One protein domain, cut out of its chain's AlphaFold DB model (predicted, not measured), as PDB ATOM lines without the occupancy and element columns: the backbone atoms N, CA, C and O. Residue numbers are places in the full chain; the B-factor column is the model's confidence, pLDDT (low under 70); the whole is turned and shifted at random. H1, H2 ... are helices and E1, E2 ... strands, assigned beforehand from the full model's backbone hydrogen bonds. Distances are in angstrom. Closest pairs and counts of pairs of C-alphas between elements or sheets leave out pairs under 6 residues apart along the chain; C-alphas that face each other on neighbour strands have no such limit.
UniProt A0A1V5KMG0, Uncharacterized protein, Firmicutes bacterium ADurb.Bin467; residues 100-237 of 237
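Overview. This is residues 100 to 237 of the 237 residues of an uncharacterized protein of Firmicutes bacterium ADurb.Bin467 (UniProt A0A1V5KMG0). A tiny pair of parallel strands, E1 and E2, lies in the middle; the long helix H2 packs beside it, and H3 lies toward the other side, apart from H2. H1 stands off at one end, where residues 128 to 133 stick out. The 138 printed residues hold five named helices and two named strands, in the order H1, E1, H2, E2, H3, H4, H5, mostly helix. The whole is compact, with a radius of gyration of the C-alphas of 15.8 A, spanning 47 by 37 by 28 A.

Along the chain. After residues 100 to 115, with no named element, find C-alpha 116 at (-65.336, -38.157, 4.419); H1 runs from there to residue 131, 22.6 A. Next come E1, residues 138 to 140, and H2, residues 148 to 168, 30.2 A. E2 is residues 172 to 174; H3 is residues 198 to 216, 26.5 A. H4, residues 221 to 224, precedes H5, residues 229 to 235, ending at C-alpha 235 (-29.526, -47.756, 2.512).

Arrangement. E1 and E2 are parallel neighbours, at 10 degrees; look for N 173 and O 138, 2.8 A apart, within hydrogen-bond range. E1, H2 and E2 form a strand-helix-strand unit, two parallel strands with a helix between, its crossover right-handed. The closest C-alphas of H2 and E2, Ala 165 and Tyr 172, are 6.3 A apart. H1 is close to H2 but not clearly touching, Met 126 to Tyr 168 being the closest C-alphas at 7.7 A; their steep tilt is 47 degrees, the same way. H5 is likewise close to H2, with C-alphas 229 and 155 closest at 6.9 A. H3, with residues 211 to 215 alone, and H4 only just touch, only at the corner by their link: 3 pairs of C-alphas lie within 8 A, the closest being Leu 211 and Ala 221, 5.8 A. In H1, H2, H3 and H5 every O i to N i+4 pair is within hydrogen-bond range; H4 is too short for one.

Size, cuts and confidence. The farthest C-alphas, Asn 102 and Glu 131, are 47.6 A apart. The printed part has no cut, and the link from E2 to H3, 23 residues, is long. Mean pLDDT of the printed part is 86.6; residues 101 to 112 and 237 are under 70.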
ATOM      1  N   SER A 100     -40.209 -48.999  24.615       70.00
ATOM      2  CA  SER A 100     -39.499 -50.210  25.012       70.00
ATOM      3  C   SER A 100     -39.165 -51.048  23.770       70.00
ATOM      4  O   SER A 100     -40.072 -51.289  22.973       70.00
ATOM      5  N   PRO A 101     -37.933 -51.581  23.632       63.06
ATOM      6  CA  PRO A 101     -37.530 -52.391  22.474       63.06
ATOM      7  C   PRO A 101     -38.392 -53.642  22.236       63.06
ATOM      8  O   PRO A 101     -38.438 -54.161  21.130       63.06
ATOM      9  N   ASN A 102     -39.086 -54.117  23.276       58.91
ATOM     10  CA  ASN A 102     -39.911 -55.327  23.248       58.91
ATOM     11  C   ASN A 102     -41.423 -55.031  23.158       58.91
ATOM     12  O   ASN A 102     -42.241 -55.931  23.354       58.91
ATOM     13  N   GLY A 103     -41.819 -53.773  22.937       57.16
ATOM     14  CA  GLY A 103     -43.224 -53.390  22.819       57.16
ATOM     15  C   GLY A 103     -43.794 -53.764  21.450       57.16
ATOM     16  O   GLY A 103     -43.469 -53.126  20.453       57.16
ATOM     17  N   SER A 104     -44.666 -54.772  21.392       53.12
ATOM     18  CA  SER A 104     -45.458 -55.072  20.191       53.12
ATOM     19  C   SER A 104     -46.550 -54.020  20.022       53.12
ATOM     20  O   SER A 104     -47.576 -54.060  20.699       53.12
ATOM     21  N   HIS A 105     -46.328 -53.081  19.106       60.22
ATOM     22  CA  HIS A 105     -47.343 -52.131  18.664       60.22
ATOM     23  C   HIS A 105     -47.165 -51.872  17.168       60.22
ATOM     24  O   HIS A 105     -46.647 -50.836  16.752       60.22
ATOM     25  N   ASP A 106     -47.540 -52.851  16.349       60.31
ATOM     26  CA  ASP A 106     -47.650 -52.621  14.913       60.31
ATOM     27  C   ASP A 106     -48.764 -51.591  14.670       60.31
ATOM     28  O   ASP A 106     -49.862 -51.744  15.226       60.31
ATOM     29  N   PRO A 107     -48.522 -50.527  13.879       58.44
ATOM     30  CA  PRO A 107     -49.604 -49.673  13.441       58.44
ATOM     31  C   PRO A 107     -50.612 -50.558  12.696       58.44
ATOM     32  O   PRO A 107     -50.207 -51.372  11.853       58.44
ATOM     33  N   PRO A 108     -51.912 -50.451  13.020       62.06
ATOM     34  CA  PRO A 108     -52.921 -51.220  12.316       62.06
ATOM     35  C   PRO A 108     -52.844 -50.890  10.819       62.06
ATOM     36  O   PRO A 108     -52.561 -49.738  10.477       62.06
ATOM     37  N   PRO A 109     -53.094 -51.866   9.932       67.06
ATOM     38  CA  PRO A 109     -53.125 -51.607   8.501       67.06
ATOM     39  C   PRO A 109     -54.127 -50.499   8.166       67.06
ATOM     40  O   PRO A 109     -55.126 -50.301   8.873       67.06
ATOM     41  N   LEU A 110     -53.898 -49.811   7.049       67.50
ATOM     42  CA  LEU A 110     -54.890 -48.915   6.464       67.50
ATOM     43  C   LEU A 110     -56.014 -49.744   5.853       67.50
ATOM     44  O   LEU A 110     -56.059 -50.029   4.666       67.50
ATOM     45  N   THR A 111     -56.952 -50.160   6.696       62.78
ATOM     46  CA  THR A 111     -58.087 -50.984   6.264       62.78
ATOM     47  C   THR A 111     -59.286 -50.161   5.810       62.78
ATOM     48  O   THR A 111     -60.362 -50.724   5.608       62.78
ATOM     49  N   ARG A 112     -59.170 -48.831   5.753       66.94
ATOM     50  CA  ARG A 112     -60.300 -47.942   5.479       66.94
ATOM     51  C   ARG A 112     -59.885 -46.769   4.608       66.94
ATOM     52  O   ARG A 112     -58.811 -46.204   4.799       66.94
ATOM     53  N   GLU A 113     -60.784 -46.403   3.705       79.88
ATOM     54  CA  GLU A 113     -60.746 -45.118   3.010       79.88
ATOM     55  C   GLU A 113     -60.706 -43.961   4.025       79.88
ATOM     56  O   GLU A 113     -61.190 -44.125   5.157       79.88
ATOM     57  N   PRO A 114     -60.148 -42.794   3.649       82.75
ATOM     58  CA  PRO A 114     -60.220 -41.603   4.482       82.75
ATOM     59  C   PRO A 114     -61.662 -41.310   4.893       82.75
ATOM     60  O   PRO A 114     -62.588 -41.409   4.087       82.75
ATOM     61  N   ASP A 115     -61.847 -40.915   6.151       83.44
ATOM     62  CA  ASP A 115     -63.153 -40.474   6.623       83.44
ATOM     63  C   ASP A 115     -63.625 -39.256   5.797       83.44
ATOM     64  O   ASP A 115     -62.879 -38.275   5.687       83.44
ATOM     65  N   PRO A 116     -64.844 -39.273   5.223       83.31
ATOM     66  CA  PRO A 116     -65.336 -38.157   4.419       83.31
ATOM     67  C   PRO A 116     -65.378 -36.822   5.176       83.31
ATOM     68  O   PRO A 116     -65.130 -35.776   4.582       83.31
ATOM     69  N   GLY A 117     -65.652 -36.843   6.486       82.69
ATOM     70  CA  GLY A 117     -65.638 -35.643   7.322       82.69
ATOM     71  C   GLY A 117     -64.225 -35.097   7.538       82.69
ATOM     72  O   GLY A 117     -64.026 -33.881   7.550       82.69
ATOM     73  N   ALA A 118     -63.226 -35.975   7.645       83.75
ATOM     74  CA  ALA A 118     -61.821 -35.575   7.682       83.75
ATOM     75  C   ALA A 118     -61.380 -34.913   6.366       83.75
ATOM     76  O   ALA A 118     -60.705 -33.883   6.407       83.75
ATOM     77  N   LEU A 119     -61.804 -35.449   5.215       88.00
ATOM     78  CA  LEU A 119     -61.538 -34.835   3.907       88.00
ATOM     79  C   LEU A 119     -62.212 -33.463   3.773       88.00
ATOM     80  O   LEU A 119     -61.568 -32.508   3.349       88.00
ATOM     81  N   GLU A 120     -63.462 -33.323   4.219       87.44
ATOM     82  CA  GLU A 120     -64.149 -32.026   4.222       87.44
ATOM     83  C   GLU A 120     -63.430 -30.994   5.115       87.44
ATOM     84  O   GLU A 120     -63.308 -29.816   4.766       87.44
ATOM     85  N   CYS A 121     -62.930 -31.424   6.277       86.62
ATOM     86  CA  CYS A 121     -62.143 -30.567   7.162       86.62
ATOM     87  C   CYS A 121     -60.832 -30.124   6.494       86.62
ATOM     88  O   CYS A 121     -60.477 -28.943   6.550       86.62
ATOM     89  N   LEU A 122     -60.149 -31.049   5.814       91.19
ATOM     90  CA  LEU A 122     -58.932 -30.771   5.058       91.19
ATOM     91  C   LEU A 122     -59.185 -29.770   3.924       91.19
ATOM     92  O   LEU A 122     -58.453 -28.789   3.811       91.19
ATOM     93  N   ASP A 123     -60.257 -29.950   3.150       91.19
ATOM     94  CA  ASP A 123     -60.674 -29.011   2.101       91.19
ATOM     95  C   ASP A 123     -60.871 -27.596   2.650       91.19
ATOM     96  O   ASP A 123     -60.370 -26.610   2.099       91.19
ATOM     97  N   ARG A 124     -61.589 -27.485   3.771       91.38
ATOM     98  CA  ARG A 124     -61.850 -26.199   4.427       91.38
ATOM     99  C   ARG A 124     -60.561 -25.548   4.924       91.38
ATOM    100  O   ARG A 124     -60.404 -24.341   4.740       91.38
ATOM    101  N   LEU A 125     -59.646 -26.326   5.510       91.88
ATOM    102  CA  LEU A 125     -58.329 -25.855   5.941       91.88
ATOM    103  C   LEU A 125     -57.522 -25.320   4.754       91.88
ATOM    104  O   LEU A 125     -57.032 -24.192   4.802       91.88
ATOM    105  N   MET A 126     -57.420 -26.102   3.679       95.56
ATOM    106  CA  MET A 126     -56.658 -25.734   2.486       95.56
ATOM    107  C   MET A 126     -57.213 -24.471   1.825       95.56
ATOM    108  O   MET A 126     -56.442 -23.568   1.487       95.56
ATOM    109  N   ARG A 127     -58.542 -24.353   1.717       92.94
ATOM    110  CA  ARG A 127     -59.200 -23.138   1.221       92.94
ATOM    111  C   ARG A 127     -58.880 -21.927   2.095       92.94
ATOM    112  O   ARG A 127     -58.460 -20.903   1.564       92.94
ATOM    113  N   LEU A 128     -59.025 -22.051   3.416       93.81
ATOM    114  CA  LEU A 128     -58.760 -20.955   4.349       93.81
ATOM    115  C   LEU A 128     -57.302 -20.483   4.264       93.81
ATOM    116  O   LEU A 128     -57.038 -19.281   4.248       93.81
ATOM    117  N   CYS A 129     -56.349 -21.413   4.171       92.25
ATOM    118  CA  CYS A 129     -54.946 -21.071   3.971       92.25
ATOM    119  C   CYS A 129     -54.725 -20.332   2.645       92.25
ATOM    120  O   CYS A 129     -54.051 -19.301   2.638       92.25
ATOM    121  N   GLY A 130     -55.330 -20.804   1.551       91.88
ATOM    122  CA  GLY A 130     -55.246 -20.166   0.236       91.88
ATOM    123  C   GLY A 130     -55.811 -18.744   0.218       91.88
ATOM    124  O   GLY A 130     -55.132 -17.819  -0.225       91.88
ATOM    125  N   GLU A 131     -57.010 -18.545   0.773       93.94
ATOM    126  CA  GLU A 131     -57.673 -17.235   0.887       93.94
ATOM    127  C   GLU A 131     -56.842 -16.212   1.680       93.94
ATOM    128  O   GLU A 131     -56.930 -15.011   1.430       93.94
ATOM    129  N   ASN A 132     -55.999 -16.684   2.604       94.81
ATOM    130  CA  ASN A 132     -55.144 -15.848   3.449       94.81
ATOM    131  C   ASN A 132     -53.673 -15.811   2.998       94.81
ATOM    132  O   ASN A 132     -52.829 -15.263   3.709       94.81
ATOM    133  N   GLY A 133     -53.335 -16.394   1.842       91.94
ATOM    134  CA  GLY A 133     -51.959 -16.425   1.336       91.94
ATOM    135  C   GLY A 133     -50.977 -17.178   2.247       91.94
ATOM    136  O   GLY A 133     -49.785 -16.868   2.268       91.94
ATOM    137  N   ILE A 134     -51.467 -18.145   3.026       92.69
ATOM    138  CA  ILE A 134     -50.657 -18.966   3.927       92.69
ATOM    139  C   ILE A 134     -50.040 -20.111   3.124       92.69
ATOM    140  O   ILE A 134     -50.748 -20.948   2.564       92.69
ATOM    141  N   ARG A 135     -48.705 -20.179   3.100       90.25
ATOM    142  CA  ARG A 135     -47.974 -21.313   2.520       90.25
ATOM    143  C   ARG A 135     -48.146 -22.544   3.409       90.25
ATOM    144  O   ARG A 135     -47.784 -22.504   4.583       90.25
ATOM    145  N   VAL A 136     -48.661 -23.626   2.831       94.00
ATOM    146  CA  VAL A 136     -48.875 -24.909   3.510       94.00
ATOM    147  C   VAL A 136     -47.871 -25.937   3.003       94.00
ATOM    148  O   VAL A 136     -47.632 -26.042   1.803       94.00
ATOM    149  N   ILE A 137     -47.296 -26.688   3.937       93.69
ATOM    150  CA  ILE A 137     -46.421 -27.834   3.692       93.69
ATOM    151  C   ILE A 137     -46.958 -28.957   4.568       93.69
ATOM    152  O   ILE A 137     -47.190 -28.746   5.761       93.69
ATOM    153  N   TRP A 138     -47.186 -30.130   3.991       95.31
ATOM    154  CA  TRP A 138     -47.618 -31.293   4.754       95.31
ATOM    155  C   TRP A 138     -46.414 -32.080   5.238       95.31
ATOM    156  O   TRP A 138     -45.418 -32.220   4.528       95.31
ATOM    157  N   VAL A 139     -46.513 -32.613   6.452       93.56
ATOM    158  CA  VAL A 139     -45.446 -33.393   7.072       93.56
ATOM    159  C   VAL A 139     -46.025 -34.655   7.691       93.56
ATOM    160  O   VAL A 139     -47.047 -34.590   8.370       93.56
ATOM    161  N   SER A 140     -45.352 -35.785   7.494       92.00
ATOM    162  CA  SER A 140     -45.623 -37.005   8.260       92.00
ATOM    163  C   SER A 140     -44.509 -37.213   9.264       92.00
ATOM    164  O   SER A 140     -43.341 -37.309   8.880       92.00
ATOM    165  N   SER A 141     -44.875 -37.266  10.545       91.06
ATOM    166  CA  SER A 141     -43.954 -37.633  11.622       91.06
ATOM    167  C   SER A 141     -43.399 -39.038  11.364       91.06
ATOM    168  O   SER A 141     -44.143 -39.903  10.894       91.06
ATOM    169  N   PRO A 142     -42.111 -39.289  11.652       90.94
ATOM    170  CA  PRO A 142     -41.553 -40.618  11.487       90.94
ATOM    171  C   PRO A 142     -42.126 -41.583  12.532       90.94
ATOM    172  O   PRO A 142     -42.455 -41.188  13.654       90.94
ATOM    173  N   TYR A 143     -42.177 -42.853  12.154       86.50
ATOM    174  CA  TYR A 143     -42.518 -44.002  12.978       86.50
ATOM    175  C   TYR A 143     -41.287 -44.909  13.139       86.50
ATOM    176  O   TYR A 143     -40.397 -44.908  12.280       86.50
ATOM    177  N   PRO A 144     -41.220 -45.727  14.202       83.75
ATOM    178  CA  PRO A 144     -40.215 -46.774  14.305       83.75
ATOM    179  C   PRO A 144     -40.539 -47.891  13.298       83.75
ATOM    180  O   PRO A 144     -41.410 -48.732  13.535       83.75
ATOM    181  N   ILE A 145     -39.846 -47.886  12.155       80.25
ATOM    182  CA  ILE A 145     -39.949 -48.929  11.122       80.25
ATOM    183  C   ILE A 145     -38.857 -49.964  11.370       80.25
ATOM    184  O   ILE A 145     -37.727 -49.804  10.927       80.25
ATOM    185  N   ASP A 146     -39.207 -51.002  12.118       76.62
ATOM    186  CA  ASP A 146     -38.318 -52.093  12.538       76.62
ATOM    187  C   ASP A 146     -38.692 -53.444  11.897       76.62
ATOM    188  O   ASP A 146     -38.076 -54.469  12.190       76.62
ATOM    189  N   SER A 147     -39.711 -53.465  11.026       76.12
ATOM    190  CA  SER A 147     -40.166 -54.677  10.352       76.12
ATOM    191  C   SER A 147     -40.716 -54.407   8.943       76.12
ATOM    192  O   SER A 147     -41.260 -53.326   8.680       76.12
ATOM    193  N   PRO A 148     -40.661 -55.403   8.035       78.62
ATOM    194  CA  PRO A 148     -41.241 -55.290   6.695       78.62
ATOM    195  C   PRO A 148     -42.756 -55.043   6.688       78.62
ATOM    196  O   PRO A 148     -43.264 -54.368   5.797       78.62
ATOM    197  N   ILE A 149     -43.487 -55.566   7.680       76.38
ATOM    198  CA  ILE A 149     -44.939 -55.359   7.797       76.38
ATOM    199  C   ILE A 149     -45.228 -53.883   8.085       76.38
ATOM    200  O   ILE A 149     -46.042 -53.269   7.397       76.38
ATOM    201  N   LYS A 150     -44.507 -53.287   9.046       77.69
ATOM    202  CA  LYS A 150     -44.633 -51.855   9.347       77.69
ATOM    203  C   LYS A 150     -44.280 -51.001   8.137       77.69
ATOM    204  O   LYS A 150     -44.989 -50.042   7.850       77.69
ATOM    205  N   GLN A 151     -43.229 -51.373   7.406       81.06
ATOM    206  CA  GLN A 151     -42.858 -50.697   6.165       81.06
ATOM    207  C   GLN A 151     -43.990 -50.746   5.131       81.06
ATOM    208  O   GLN A 151     -44.307 -49.715   4.546       81.06
ATOM    209  N   GLY A 152     -44.627 -51.907   4.938       83.00
ATOM    210  CA  GLY A 152     -45.768 -52.057   4.032       83.00
ATOM    211  C   GLY A 152     -46.933 -51.130   4.390       83.00
ATOM    212  O   GLY A 152     -47.405 -50.388   3.534       83.00
ATOM    213  N   HIS A 153     -47.332 -51.091   5.665       82.69
ATOM    214  CA  HIS A 153     -48.405 -50.193   6.117       82.69
ATOM    215  C   HIS A 153     -48.038 -48.708   5.935       82.69
ATOM    216  O   HIS A 153     -48.873 -47.906   5.518       82.69
ATOM    217  N   CYS A 154     -46.782 -48.336   6.205       83.62
ATOM    218  CA  CYS A 154     -46.305 -46.963   6.015       83.62
ATOM    219  C   CYS A 154     -46.266 -46.558   4.534       83.62
ATOM    220  O   CYS A 154     -46.528 -45.400   4.210       83.62
ATOM    221  N   GLU A 155     -45.937 -47.485   3.631       88.62
ATOM    222  CA  GLU A 155     -45.964 -47.251   2.185       88.62
ATOM    223  C   GLU A 155     -47.401 -47.016   1.700       88.62
ATOM    224  O   GLU A 155     -47.650 -46.061   0.967       88.62
ATOM    225  N   GLU A 156     -48.370 -47.817   2.148       87.75
ATOM    226  CA  GLU A 156     -49.788 -47.615   1.814       87.75
ATOM    227  C   GLU A 156     -50.290 -46.228   2.256       87.75
ATOM    228  O   GLU A 156     -50.920 -45.511   1.469       87.75
ATOM    229  N   GLU A 157     -49.945 -45.812   3.482       87.62
ATOM    230  CA  GLU A 157     -50.259 -44.478   4.017       87.62
ATOM    231  C   GLU A 157     -49.599 -43.381   3.195       87.62
ATOM    232  O   GLU A 157     -50.246 -42.420   2.773       87.62
ATOM    233  N   TYR A 158     -48.311 -43.550   2.914       90.25
ATOM    234  CA  TYR A 158     -47.542 -42.622   2.108       90.25
ATOM    235  C   TYR A 158     -48.180 -42.409   0.736       90.25
ATOM    236  O   TYR A 158     -48.369 -41.260   0.344       90.25
ATOM    237  N   GLN A 159     -48.562 -43.474   0.033       91.06
ATOM    238  CA  GLN A 159     -49.162 -43.368  -1.296       91.06
ATOM    239  C   GLN A 159     -50.513 -42.644  -1.268       91.06
ATOM    240  O   GLN A 159     -50.803 -41.847  -2.161       91.06
ATOM    241  N   LEU A 160     -51.338 -42.889  -0.246       91.50
ATOM    242  CA  LEU A 160     -52.604 -42.182  -0.057       91.50
ATOM    243  C   LEU A 160     -52.387 -40.679   0.160       91.50
ATOM    244  O   LEU A 160     -52.939 -39.863  -0.580       91.50
ATOM    245  N   ILE A 161     -51.557 -40.313   1.139       92.81
ATOM    246  CA  ILE A 161     -51.310 -38.908   1.483       92.81
ATOM    247  C   ILE A 161     -50.583 -38.183   0.349       92.81
ATOM    248  O   ILE A 161     -50.893 -37.027   0.073       92.81
ATOM    249  N   ARG A 162     -49.672 -38.855  -0.366       93.69
ATOM    250  CA  ARG A 162     -48.973 -38.270  -1.515       93.69
ATOM    251  C   ARG A 162     -49.938 -37.902  -2.640       93.69
ATOM    252  O   ARG A 162     -49.848 -36.793  -3.152       93.69
ATOM    253  N   ARG A 163     -50.896 -38.775  -2.978       94.50
ATOM    254  CA  ARG A 163     -51.936 -38.459  -3.976       94.50
ATOM    255  C   ARG A 163     -52.778 -37.256  -3.560       94.50
ATOM    256  O   ARG A 163     -53.063 -36.404  -4.394       94.50
ATOM    257  N   LEU A 164     -53.156 -37.168  -2.284       94.81
ATOM    258  CA  LEU A 164     -53.879 -36.004  -1.763       94.81
ATOM    259  C   LEU A 164     -53.016 -34.737  -1.858       94.81
ATOM    260  O   LEU A 164     -53.476 -33.717  -2.358       94.81
ATOM    261  N   ALA A 165     -51.747 -34.801  -1.458       95.50
ATOM    262  CA  ALA A 165     -50.831 -33.665  -1.530       95.50
ATOM    263  C   ALA A 165     -50.665 -33.150  -2.970       95.50
ATOM    264  O   ALA A 165     -50.723 -31.943  -3.207       95.50
ATOM    265  N   GLU A 166     -50.538 -34.067  -3.937       95.62
ATOM    266  CA  GLU A 166     -50.512 -33.765  -5.372       95.62
ATOM    267  C   GLU A 166     -51.814 -33.075  -5.830       95.62
ATOM    268  O   GLU A 166     -51.749 -32.081  -6.552       95.62
ATOM    269  N   GLN A 167     -52.984 -33.538  -5.371       95.00
ATOM    270  CA  GLN A 167     -54.285 -32.928  -5.694       95.00
ATOM    271  C   GLN A 167     -54.413 -31.483  -5.190       95.00
ATOM    272  O   GLN A 167     -54.952 -30.639  -5.904       95.00
ATOM    273  N   TYR A 168     -53.900 -31.178  -3.996       95.50
ATOM    274  CA  TYR A 168     -53.892 -29.809  -3.463       95.50
ATOM    275  C   TYR A 168     -52.693 -28.971  -3.929       95.50
ATOM    276  O   TYR A 168     -52.616 -27.786  -3.605       95.50
ATOM    277  N   GLY A 169     -51.745 -29.561  -4.663       94.62
ATOM    278  CA  GLY A 169     -50.524 -28.883  -5.093       94.62
ATOM    279  C   GLY A 169     -49.626 -28.447  -3.932       94.62
ATOM    280  O   GLY A 169     -48.961 -27.414  -4.030       94.62
ATOM    281  N   VAL A 170     -49.616 -29.199  -2.827       94.44
ATOM    282  CA  VAL A 170     -48.782 -28.898  -1.656       94.44
ATOM    283  C   VAL A 170     -47.533 -29.779  -1.596       94.44
ATOM    284  O   VAL A 170     -47.597 -30.971  -1.904       94.44
ATOM    285  N   PRO A 171     -46.385 -29.242  -1.149       93.56
ATOM    286  CA  PRO A 171     -45.238 -30.073  -0.813       93.56
ATOM    287  C   PRO A 171     -45.573 -31.030   0.337       93.56
ATOM    288  O   PRO A 171     -46.236 -30.642   1.303       93.56
ATOM    289  N   TYR A 172     -45.065 -32.259   0.253       95.06
ATOM    290  CA  TYR A 172     -45.242 -33.282   1.279       95.06
ATOM    291  C   TYR A 172     -43.897 -33.875   1.702       95.06
ATOM    292  O   TYR A 172     -43.194 -34.495   0.905       95.06
ATOM    293  N   TRP A 173     -43.541 -33.681   2.970       95.38
ATOM    294  CA  TRP A 173     -42.321 -34.202   3.581       95.38
ATOM    295  C   TRP A 173     -42.650 -35.393   4.474       95.38
ATOM    296  O   TRP A 173     -43.119 -35.244   5.605       95.38
ATOM    297  N   ASN A 174     -42.397 -36.597   3.969       95.25
ATOM    298  CA  ASN A 174     -42.567 -37.813   4.750       95.25
ATOM    299  C   ASN A 174     -41.259 -38.171   5.460       95.25
ATOM    300  O   ASN A 174     -40.346 -38.720   4.846       95.25
ATOM    301  N   PHE A 175     -41.164 -37.905   6.764       95.06
ATOM    302  CA  PHE A 175     -39.946 -38.194   7.527       95.06
ATOM    303  C   PHE A 175     -39.701 -39.688   7.752       95.06
ATOM    304  O   PHE A 175     -38.594 -40.064   8.124       95.06
ATOM    305  N   ASN A 176     -40.663 -40.555   7.420       92.88
ATOM    306  CA  ASN A 176     -40.402 -41.988   7.278       92.88
ATOM    307  C   ASN A 176     -39.486 -42.317   6.086       92.88
ATOM    308  O   ASN A 176     -38.998 -43.437   5.996       92.88
ATOM    309  N   LEU A 177     -39.249 -41.382   5.166       94.50
ATOM    310  CA  LEU A 177     -38.299 -41.521   4.059       94.50
ATOM    311  C   LEU A 177     -37.028 -40.697   4.274       94.50
ATOM    312  O   LEU A 177     -36.209 -40.609   3.365       94.50
ATOM    313  N   ALA A 178     -36.856 -40.061   5.437       95.00
ATOM    314  CA  ALA A 178     -35.660 -39.272   5.698       95.00
ATOM    315  C   ALA A 178     -34.413 -40.168   5.658       95.00
ATOM    316  O   ALA A 178     -34.404 -41.269   6.213       95.00
ATOM    317  N   LYS A 179     -33.357 -39.690   4.997       94.38
ATOM    318  CA  LYS A 179     -32.068 -40.387   4.968       94.38
ATOM    319  C   LYS A 179     -31.473 -40.417   6.374       94.38
ATOM    320  O   LYS A 179     -31.619 -39.461   7.136       94.38
ATOM    321  N   ARG A 180     -30.780 -41.504   6.723       90.94
ATOM    322  CA  ARG A 180     -30.254 -41.711   8.083       90.94
ATOM    323  C   ARG A 180     -29.204 -40.672   8.492       90.94
ATOM    324  O   ARG A 180     -29.103 -40.345   9.668       90.94
ATOM    325  N   ASP A 181     -28.445 -40.147   7.535       92.62
ATOM    326  CA  ASP A 181     -27.483 -39.062   7.746       92.62
ATOM    327  C   ASP A 181     -28.164 -37.703   7.990       92.62
ATOM    328  O   ASP A 181     -27.661 -36.904   8.777       92.62
ATOM    329  N   ALA A 182     -29.325 -37.464   7.374       94.25
ATOM    330  CA  ALA A 182     -30.138 -36.269   7.586       94.25
ATOM    331  C   ALA A 182     -30.961 -36.332   8.885       94.25
ATOM    332  O   ALA A 182     -31.111 -35.322   9.575       94.25
ATOM    333  N   LEU A 183     -31.499 -37.505   9.234       95.31
ATOM    334  CA  LEU A 183     -32.326 -37.716  10.425       95.31
ATOM    335  C   LEU A 183     -31.933 -39.018  11.155       95.31
ATOM    336  O   LEU A 183     -32.578 -40.052  10.970       95.31
ATOM    337  N   PRO A 184     -30.899 -38.984  12.017       93.06
ATOM    338  CA  PRO A 184     -30.409 -40.163  12.730       93.06
ATOM    339  C   PRO A 184     -31.288 -40.482  13.952       93.06
ATOM    340  O   PRO A 184     -30.933 -40.170  15.098       93.06
ATOM    341  N   LEU A 185     -32.464 -41.062  13.708       91.75
ATOM    342  CA  LEU A 185     -33.370 -41.554  14.748       91.75
ATOM    343  C   LEU A 185     -33.029 -42.987  15.160       91.75
ATOM    344  O   LEU A 185     -32.754 -43.845  14.326       91.75
ATOM    345  N   GLU A 186     -33.110 -43.238  16.460       89.69
ATOM    346  CA  GLU A 186     -32.978 -44.546  17.094       89.69
ATOM    347  C   GLU A 186     -34.281 -44.888  17.833       89.69
ATOM    348  O   GLU A 186     -35.076 -44.002  18.142       89.69
ATOM    349  N   ILE A 187     -34.508 -46.157  18.197       87.00
ATOM    350  CA  ILE A 187     -35.719 -46.562  18.951       87.00
ATOM    351  C   ILE A 187     -35.897 -45.741  20.243       87.00
ATOM    352  O   ILE A 187     -37.018 -45.404  20.622       87.00
ATOM    353  N   ALA A 188     -34.790 -45.345  20.877       88.44
ATOM    354  CA  ALA A 188     -34.792 -44.521  22.082       88.44
ATOM    355  C   ALA A 188     -35.285 -43.074  21.866       88.44
ATOM    356  O   ALA A 188     -35.482 -42.364  22.848       88.44
ATOM    357  N   ASP A 189     -35.480 -42.628  20.623       90.81
ATOM    358  CA  ASP A 189     -36.023 -41.310  20.273       90.81
ATOM    359  C   ASP A 189     -37.559 -41.298  20.159       90.81
ATOM    360  O   ASP A 189     -38.168 -40.246  19.946       90.81
ATOM    361  N   PHE A 190     -38.200 -42.456  20.317       87.75
ATOM    362  CA  PHE A 190     -39.649 -42.605  20.256       87.75
ATOM    363  C   PHE A 190     -40.244 -42.697  21.660       87.75
ATOM    364  O   PHE A 190     -39.677 -43.328  22.550       87.75
ATOM    365  N   ALA A 191     -41.389 -42.053  21.872       85.56
ATOM    366  CA  ALA A 191     -42.183 -42.184  23.090       85.56
ATOM    367  C   ALA A 191     -43.089 -43.421  23.030       85.56
ATOM    368  O   ALA A 191     -43.302 -44.086  24.043       85.56
ATOM    369  N   ASP A 192     -43.609 -43.711  21.837       82.94
ATOM    370  CA  ASP A 192     -44.405 -44.887  21.504       82.94
ATOM    371  C   ASP A 192     -44.275 -45.207  19.994       82.94
ATOM    372  O   ASP A 192     -43.410 -44.669  19.308       82.94
ATOM    373  N   TYR A 193     -45.120 -46.091  19.458       78.75
ATOM    374  CA  TYR A 193     -45.074 -46.517  18.054       78.75
ATOM    375  C   TYR A 193     -45.529 -45.461  17.029       78.75
ATOM    376  O   TYR A 193     -45.444 -45.715  15.830       78.75
ATOM    377  N   ARG A 194     -46.024 -44.296  17.466       78.56
ATOM    378  CA  ARG A 194     -46.458 -43.191  16.591       78.56
ATOM    379  C   ARG A 194     -45.806 -41.854  16.908       78.56
ATOM    380  O   ARG A 194     -45.795 -40.975  16.050       78.56
ATOM    381  N   HIS A 195     -45.291 -41.679  18.118       86.12
ATOM    382  CA  HIS A 195     -44.831 -40.387  18.600       86.12
ATOM    383  C   HIS A 195     -43.348 -40.405  18.951       86.12
ATOM    384  O   HIS A 195     -42.849 -41.317  19.613       86.12
ATOM    385  N   LEU A 196     -42.656 -39.332  18.571       86.81
ATOM    386  CA  LEU A 196     -41.317 -39.028  19.064       86.81
ATOM    387  C   LEU A 196     -41.376 -38.588  20.530       86.81
ATOM    388  O   LEU A 196     -42.336 -37.951  20.972       86.81
ATOM    389  N   ASN A 197     -40.323 -38.890  21.280       84.19
ATOM    390  CA  ASN A 197     -40.085 -38.254  22.570       84.19
ATOM    391  C   ASN A 197     -39.345 -36.923  22.380       84.19
ATOM    392  O   ASN A 197     -39.103 -36.475  21.259       84.19
ATOM    393  N   LEU A 198     -38.968 -36.269  23.481       82.25
ATOM    394  CA  LEU A 198     -38.248 -34.994  23.419       82.25
ATOM    395  C   LEU A 198     -36.936 -35.073  22.612       82.25
ATOM    396  O   LEU A 198     -36.617 -34.144  21.873       82.25
ATOM    397  N   GLY A 199     -36.179 -36.167  22.743       83.94
ATOM    398  CA  GLY A 199     -34.926 -36.373  22.011       83.94
ATOM    399  C   GLY A 199     -35.159 -36.453  20.504       83.94
ATOM    400  O   GLY A 199     -34.572 -35.677  19.745       83.94
ATOM    401  N   GLY A 200     -36.097 -37.304  20.090       90.00
ATOM    402  CA  GLY A 200     -36.486 -37.440  18.690       90.00
ATOM    403  C   GLY A 200     -37.078 -36.168  18.098       90.00
ATOM    404  O   GLY A 200     -36.698 -35.757  17.001       90.00
ATOM    405  N   ALA A 201     -37.956 -35.492  18.841       88.50
ATOM    406  CA  ALA A 201     -38.571 -34.243  18.409       88.50
ATOM    407  C   ALA A 201     -37.528 -33.137  18.178       88.50
ATOM    408  O   ALA A 201     -37.655 -32.374  17.222       88.50
ATOM    409  N   ASN A 202     -36.469 -33.071  18.994       85.31
ATOM    410  CA  ASN A 202     -35.375 -32.118  18.791       85.31
ATOM    411  C   ASN A 202     -34.592 -32.401  17.500       85.31
ATOM    412  O   ASN A 202     -34.308 -31.466  16.751       85.31
ATOM    413  N   LYS A 203     -34.284 -33.675  17.212       91.12
ATOM    414  CA  LYS A 203     -33.624 -34.078  15.957       91.12
ATOM    415  C   LYS A 203     -34.482 -33.725  14.741       91.12
ATOM    416  O   LYS A 203     -33.999 -33.082  13.813       91.12
ATOM    417  N   LEU A 204     -35.768 -34.076  14.785       93.19
ATOM    418  CA  LEU A 204     -36.720 -33.755  13.722       93.19
ATOM    419  C   LEU A 204     -36.843 -32.240  13.515       93.19
ATOM    420  O   LEU A 204     -36.816 -31.768  12.382       93.19
ATOM    421  N   THR A 205     -36.941 -31.468  14.602       88.69
ATOM    422  CA  THR A 205     -37.075 -30.005  14.548       88.69
ATOM    423  C   THR A 205     -35.883 -29.355  13.850       88.69
ATOM    424  O   THR A 205     -36.084 -28.450  13.043       88.69
ATOM    425  N   ALA A 206     -34.657 -29.820  14.118       86.81
ATOM    426  CA  ALA A 206     -33.465 -29.312  13.443       86.81
ATOM    427  C   ALA A 206     -33.572 -29.476  11.918       86.81
ATOM    428  O   ALA A 206     -33.454 -28.488  11.192       86.81
ATOM    429  N   LEU A 207     -33.913 -30.681  11.447       94.00
ATOM    430  CA  LEU A 207     -34.091 -30.941  10.020       94.00
ATOM    431  C   LEU A 207     -35.256 -30.130   9.429       94.00
ATOM    432  O   LEU A 207     -35.100 -29.500   8.389       94.00
ATOM    433  N   VAL A 208     -36.410 -30.062  10.105       92.44
ATOM    434  CA  VAL A 208     -37.558 -29.249   9.656       92.44
ATOM    435  C   VAL A 208     -37.164 -27.779   9.475       92.44
ATOM    436  O   VAL A 208     -37.556 -27.158   8.488       92.44
ATOM    437  N   CYS A 209     -36.375 -27.208  10.389       88.75
ATOM    438  CA  CYS A 209     -35.890 -25.836  10.254       88.75
ATOM    439  C   CYS A 209     -35.012 -25.645   9.009       88.75
ATOM    440  O   CYS A 209     -35.156 -24.631   8.323       88.75
ATOM    441  N   GLU A 210     -34.140 -26.605   8.699       91.88
ATOM    442  CA  GLU A 210     -33.314 -26.580   7.488       91.88
ATOM    443  C   GLU A 210     -34.158 -26.692   6.215       91.88
ATOM    444  O   GLU A 210     -33.959 -25.917   5.277       91.88
ATOM    445  N   LEU A 211     -35.145 -27.590   6.200       94.25
ATOM    446  CA  LEU A 211     -36.053 -27.762   5.065       94.25
ATOM    447  C   LEU A 211     -36.908 -26.516   4.822       94.25
ATOM    448  O   LEU A 211     -37.039 -26.082   3.683       94.25
ATOM    449  N   ILE A 212     -37.430 -25.882   5.878       91.88
ATOM    450  CA  ILE A 212     -38.164 -24.611   5.766       91.88
ATOM    451  C   ILE A 212     -37.260 -23.497   5.228       91.88
ATOM    452  O   ILE A 212     -37.714 -22.652   4.456       91.88
ATOM    453  N   ALA A 213     -35.989 -23.453   5.639       89.38
ATOM    454  CA  ALA A 213     -35.043 -22.474   5.114       89.38
ATOM    455  C   ALA A 213     -34.770 -22.705   3.618       89.38
ATOM    456  O   ALA A 213     -34.858 -21.760   2.837       89.38
ATOM    457  N   ALA A 214     -34.525 -23.954   3.214       91.69
ATOM    458  CA  ALA A 214     -34.335 -24.335   1.815       91.69
ATOM    459  C   ALA A 214     -35.570 -24.009   0.956       91.69
ATOM    460  O   ALA A 214     -35.448 -23.379  -0.092       91.69
ATOM    461  N   ASP A 215     -36.761 -24.348   1.445       91.25
ATOM    462  CA  ASP A 215     -38.038 -24.080   0.783       91.25
ATOM    463  C   ASP A 215     -38.271 -22.577   0.545       91.25
ATOM    464  O   ASP A 215     -38.668 -22.161  -0.546       91.25
ATOM    465  N   ARG A 216     -37.933 -21.731   1.528       90.94
ATOM    466  CA  ARG A 216     -37.988 -20.261   1.397       90.94
ATOM    467  C   ARG A 216     -37.009 -19.705   0.366       90.94
ATOM    468  O   ARG A 216     -37.263 -18.643  -0.197       90.94
ATOM    469  N   GLU A 217     -35.906 -20.404   0.131       93.56
ATOM    470  CA  GLU A 217     -34.913 -20.083  -0.897       93.56
ATOM    471  C   GLU A 217     -35.283 -20.667  -2.271       93.56
ATOM    472  O   GLU A 217     -34.541 -20.484  -3.234       93.56
ATOM    473  N   GLY A 218     -36.417 -21.371  -2.382       90.94
ATOM    474  CA  GLY A 218     -36.839 -22.054  -3.605       90.94
ATOM    475  C   GLY A 218     -36.026 -23.313  -3.915       90.94
ATOM    476  O   GLY A 218     -36.050 -23.790  -5.049       90.94
ATOM    477  N   ARG A 219     -35.287 -23.844  -2.934       92.56
ATOM    478  CA  ARG A 219     -34.562 -25.108  -3.062       92.56
ATOM    479  C   ARG A 219     -35.489 -26.274  -2.745       92.56
ATOM    480  O   ARG A 219     -36.272 -26.222  -1.801       92.56
ATOM    481  N   ASP A 220     -35.360 -27.337  -3.529       87.38
ATOM    482  CA  ASP A 220     -36.085 -28.584  -3.311       87.38
ATOM    483  C   ASP A 220     -35.583 -29.287  -2.037       87.38
ATOM    484  O   ASP A 220     -34.380 -29.385  -1.807       87.38
ATOM    485  N   ALA A 221     -36.515 -29.777  -1.219       90.94
ATOM    486  CA  ALA A 221     -36.268 -30.511   0.018       90.94
ATOM    487  C   ALA A 221     -35.858 -31.979  -0.215       90.94
ATOM    488  O   ALA A 221     -35.437 -32.652   0.727       90.94
ATOM    489  N   SER A 222     -35.949 -32.481  -1.454       90.31
ATOM    490  CA  SER A 222     -35.642 -33.874  -1.820       90.31
ATOM    491  C   SER A 222     -34.241 -34.350  -1.419       90.31
ATOM    492  O   SER A 222     -34.032 -35.549  -1.243       90.31
ATOM    493  N   PHE A 223     -33.283 -33.444  -1.180       92.62
ATOM    494  CA  PHE A 223     -31.945 -33.811  -0.704       92.62
ATOM    495  C   PHE A 223     -31.966 -34.612   0.609       92.62
ATOM    496  O   PHE A 223     -31.079 -35.446   0.807       92.62
ATOM    497  N   ALA A 224     -32.968 -34.400   1.470       95.25
ATOM    498  CA  ALA A 224     -33.080 -35.038   2.781       95.25
ATOM    499  C   ALA A 224     -33.822 -36.386   2.768       95.25
ATOM    500  O   ALA A 224     -33.825 -37.082   3.784       95.25
ATOM    501  N   PHE A 225     -34.444 -36.770   1.649       95.75
ATOM    502  CA  PHE A 225     -35.337 -37.929   1.581       95.75
ATOM    503  C   PHE A 225     -34.872 -38.951   0.541       95.75
ATOM    504  O   PHE A 225     -34.333 -38.597  -0.507       95.75
ATOM    505  N   CYS A 226     -35.094 -40.227   0.830       95.06
ATOM    506  CA  CYS A 226     -35.121 -41.288  -0.170       95.06
ATOM    507  C   CYS A 226     -36.363 -41.119  -1.059       95.06
ATOM    508  O   CYS A 226     -37.415 -40.670  -0.603       95.06
ATOM    509  N   ALA A 227     -36.274 -41.528  -2.322       92.69
ATOM    510  CA  ALA A 227     -37.382 -41.482  -3.270       92.69
ATOM    511  C   ALA A 227     -38.471 -42.532  -2.978       92.69
ATOM    512  O   ALA A 227     -39.611 -42.385  -3.425       92.69
ATOM    513  N   SER A 228     -38.135 -43.605  -2.253       91.62
ATOM    514  CA  SER A 228     -39.064 -44.688  -1.902       91.62
ATOM    515  C   SER A 228     -38.633 -45.443  -0.643       91.62
ATOM    516  O   SER A 228     -37.466 -45.391  -0.248       91.62
ATOM    517  N   PHE A 229     -39.549 -46.211  -0.043       90.06
ATOM    518  CA  PHE A 229     -39.191 -47.102   1.064       90.06
ATOM    519  C   PHE A 229     -38.263 -48.239   0.611       90.06
ATOM    520  O   PHE A 229     -37.472 -48.732   1.409       90.06
ATOM    521  N   ALA A 230     -38.310 -48.629  -0.668       89.75
ATOM    522  CA  ALA A 230     -37.376 -49.600  -1.235       89.75
ATOM    523  C   ALA A 230     -35.933 -49.070  -1.241       89.75
ATOM    524  O   ALA A 230     -35.022 -49.781  -0.830       89.75
ATOM    525  N   GLU A 231     -35.730 -47.814  -1.653       91.44
ATOM    526  CA  GLU A 231     -34.418 -47.155  -1.577       91.44
ATOM    527  C   GLU A 231     -33.958 -47.014  -0.123       91.44
ATOM    528  O   GLU A 231     -32.813 -47.332   0.197       91.44
ATOM    529  N   ARG A 232     -34.860 -46.604   0.777       90.00
ATOM    530  CA  ARG A 232     -34.543 -46.494   2.203       90.00
ATOM    531  C   ARG A 232     -34.065 -47.832   2.782       90.00
ATOM    532  O   ARG A 232     -33.036 -47.867   3.445       90.00
ATOM    533  N   ALA A 233     -34.767 -48.928   2.490       86.50
ATOM    534  CA  ALA A 233     -34.397 -50.262   2.964       86.50
ATOM    535  C   ALA A 233     -33.042 -50.742   2.404       86.50
ATOM    536  O   ALA A 233     -32.332 -51.495   3.065       86.50
ATOM    537  N   GLN A 234     -32.656 -50.307   1.199       86.31
ATOM    538  CA  GLN A 234     -31.331 -50.595   0.636       86.31
ATOM    539  C   GLN A 234     -30.216 -49.816   1.340       86.31
ATOM    540  O   GLN A 234     -29.117 -50.340   1.464       86.31
ATOM    541  N   ALA A 235     -30.493 -48.596   1.807       82.31
ATOM    542  CA  ALA A 235     -29.526 -47.756   2.512       82.31
ATOM    543  C   ALA A 235     -29.283 -48.178   3.977       82.31
ATOM    544  O   ALA A 235     -28.339 -47.698   4.601       82.31
ATOM    545  N   GLU A 236     -30.140 -49.037   4.537       72.38
ATOM    546  CA  GLU A 236     -30.023 -49.565   5.905       72.38
ATOM    547  C   GLU A 236     -29.258 -50.909   5.985       72.38
ATOM    548  O   GLU A 236     -28.940 -51.340   7.096       72.38
ATOM    549  N   ASN A 237     -28.937 -51.536   4.841       55.84
ATOM    550  CA  ASN A 237     -28.133 -52.769   4.724       55.84
ATOM    551  C   ASN A 237     -26.663 -52.478   4.394       55.84
ATOM    552  O   ASN A 237     -25.802 -53.253   4.868       55.84
TER     553      ASN A 237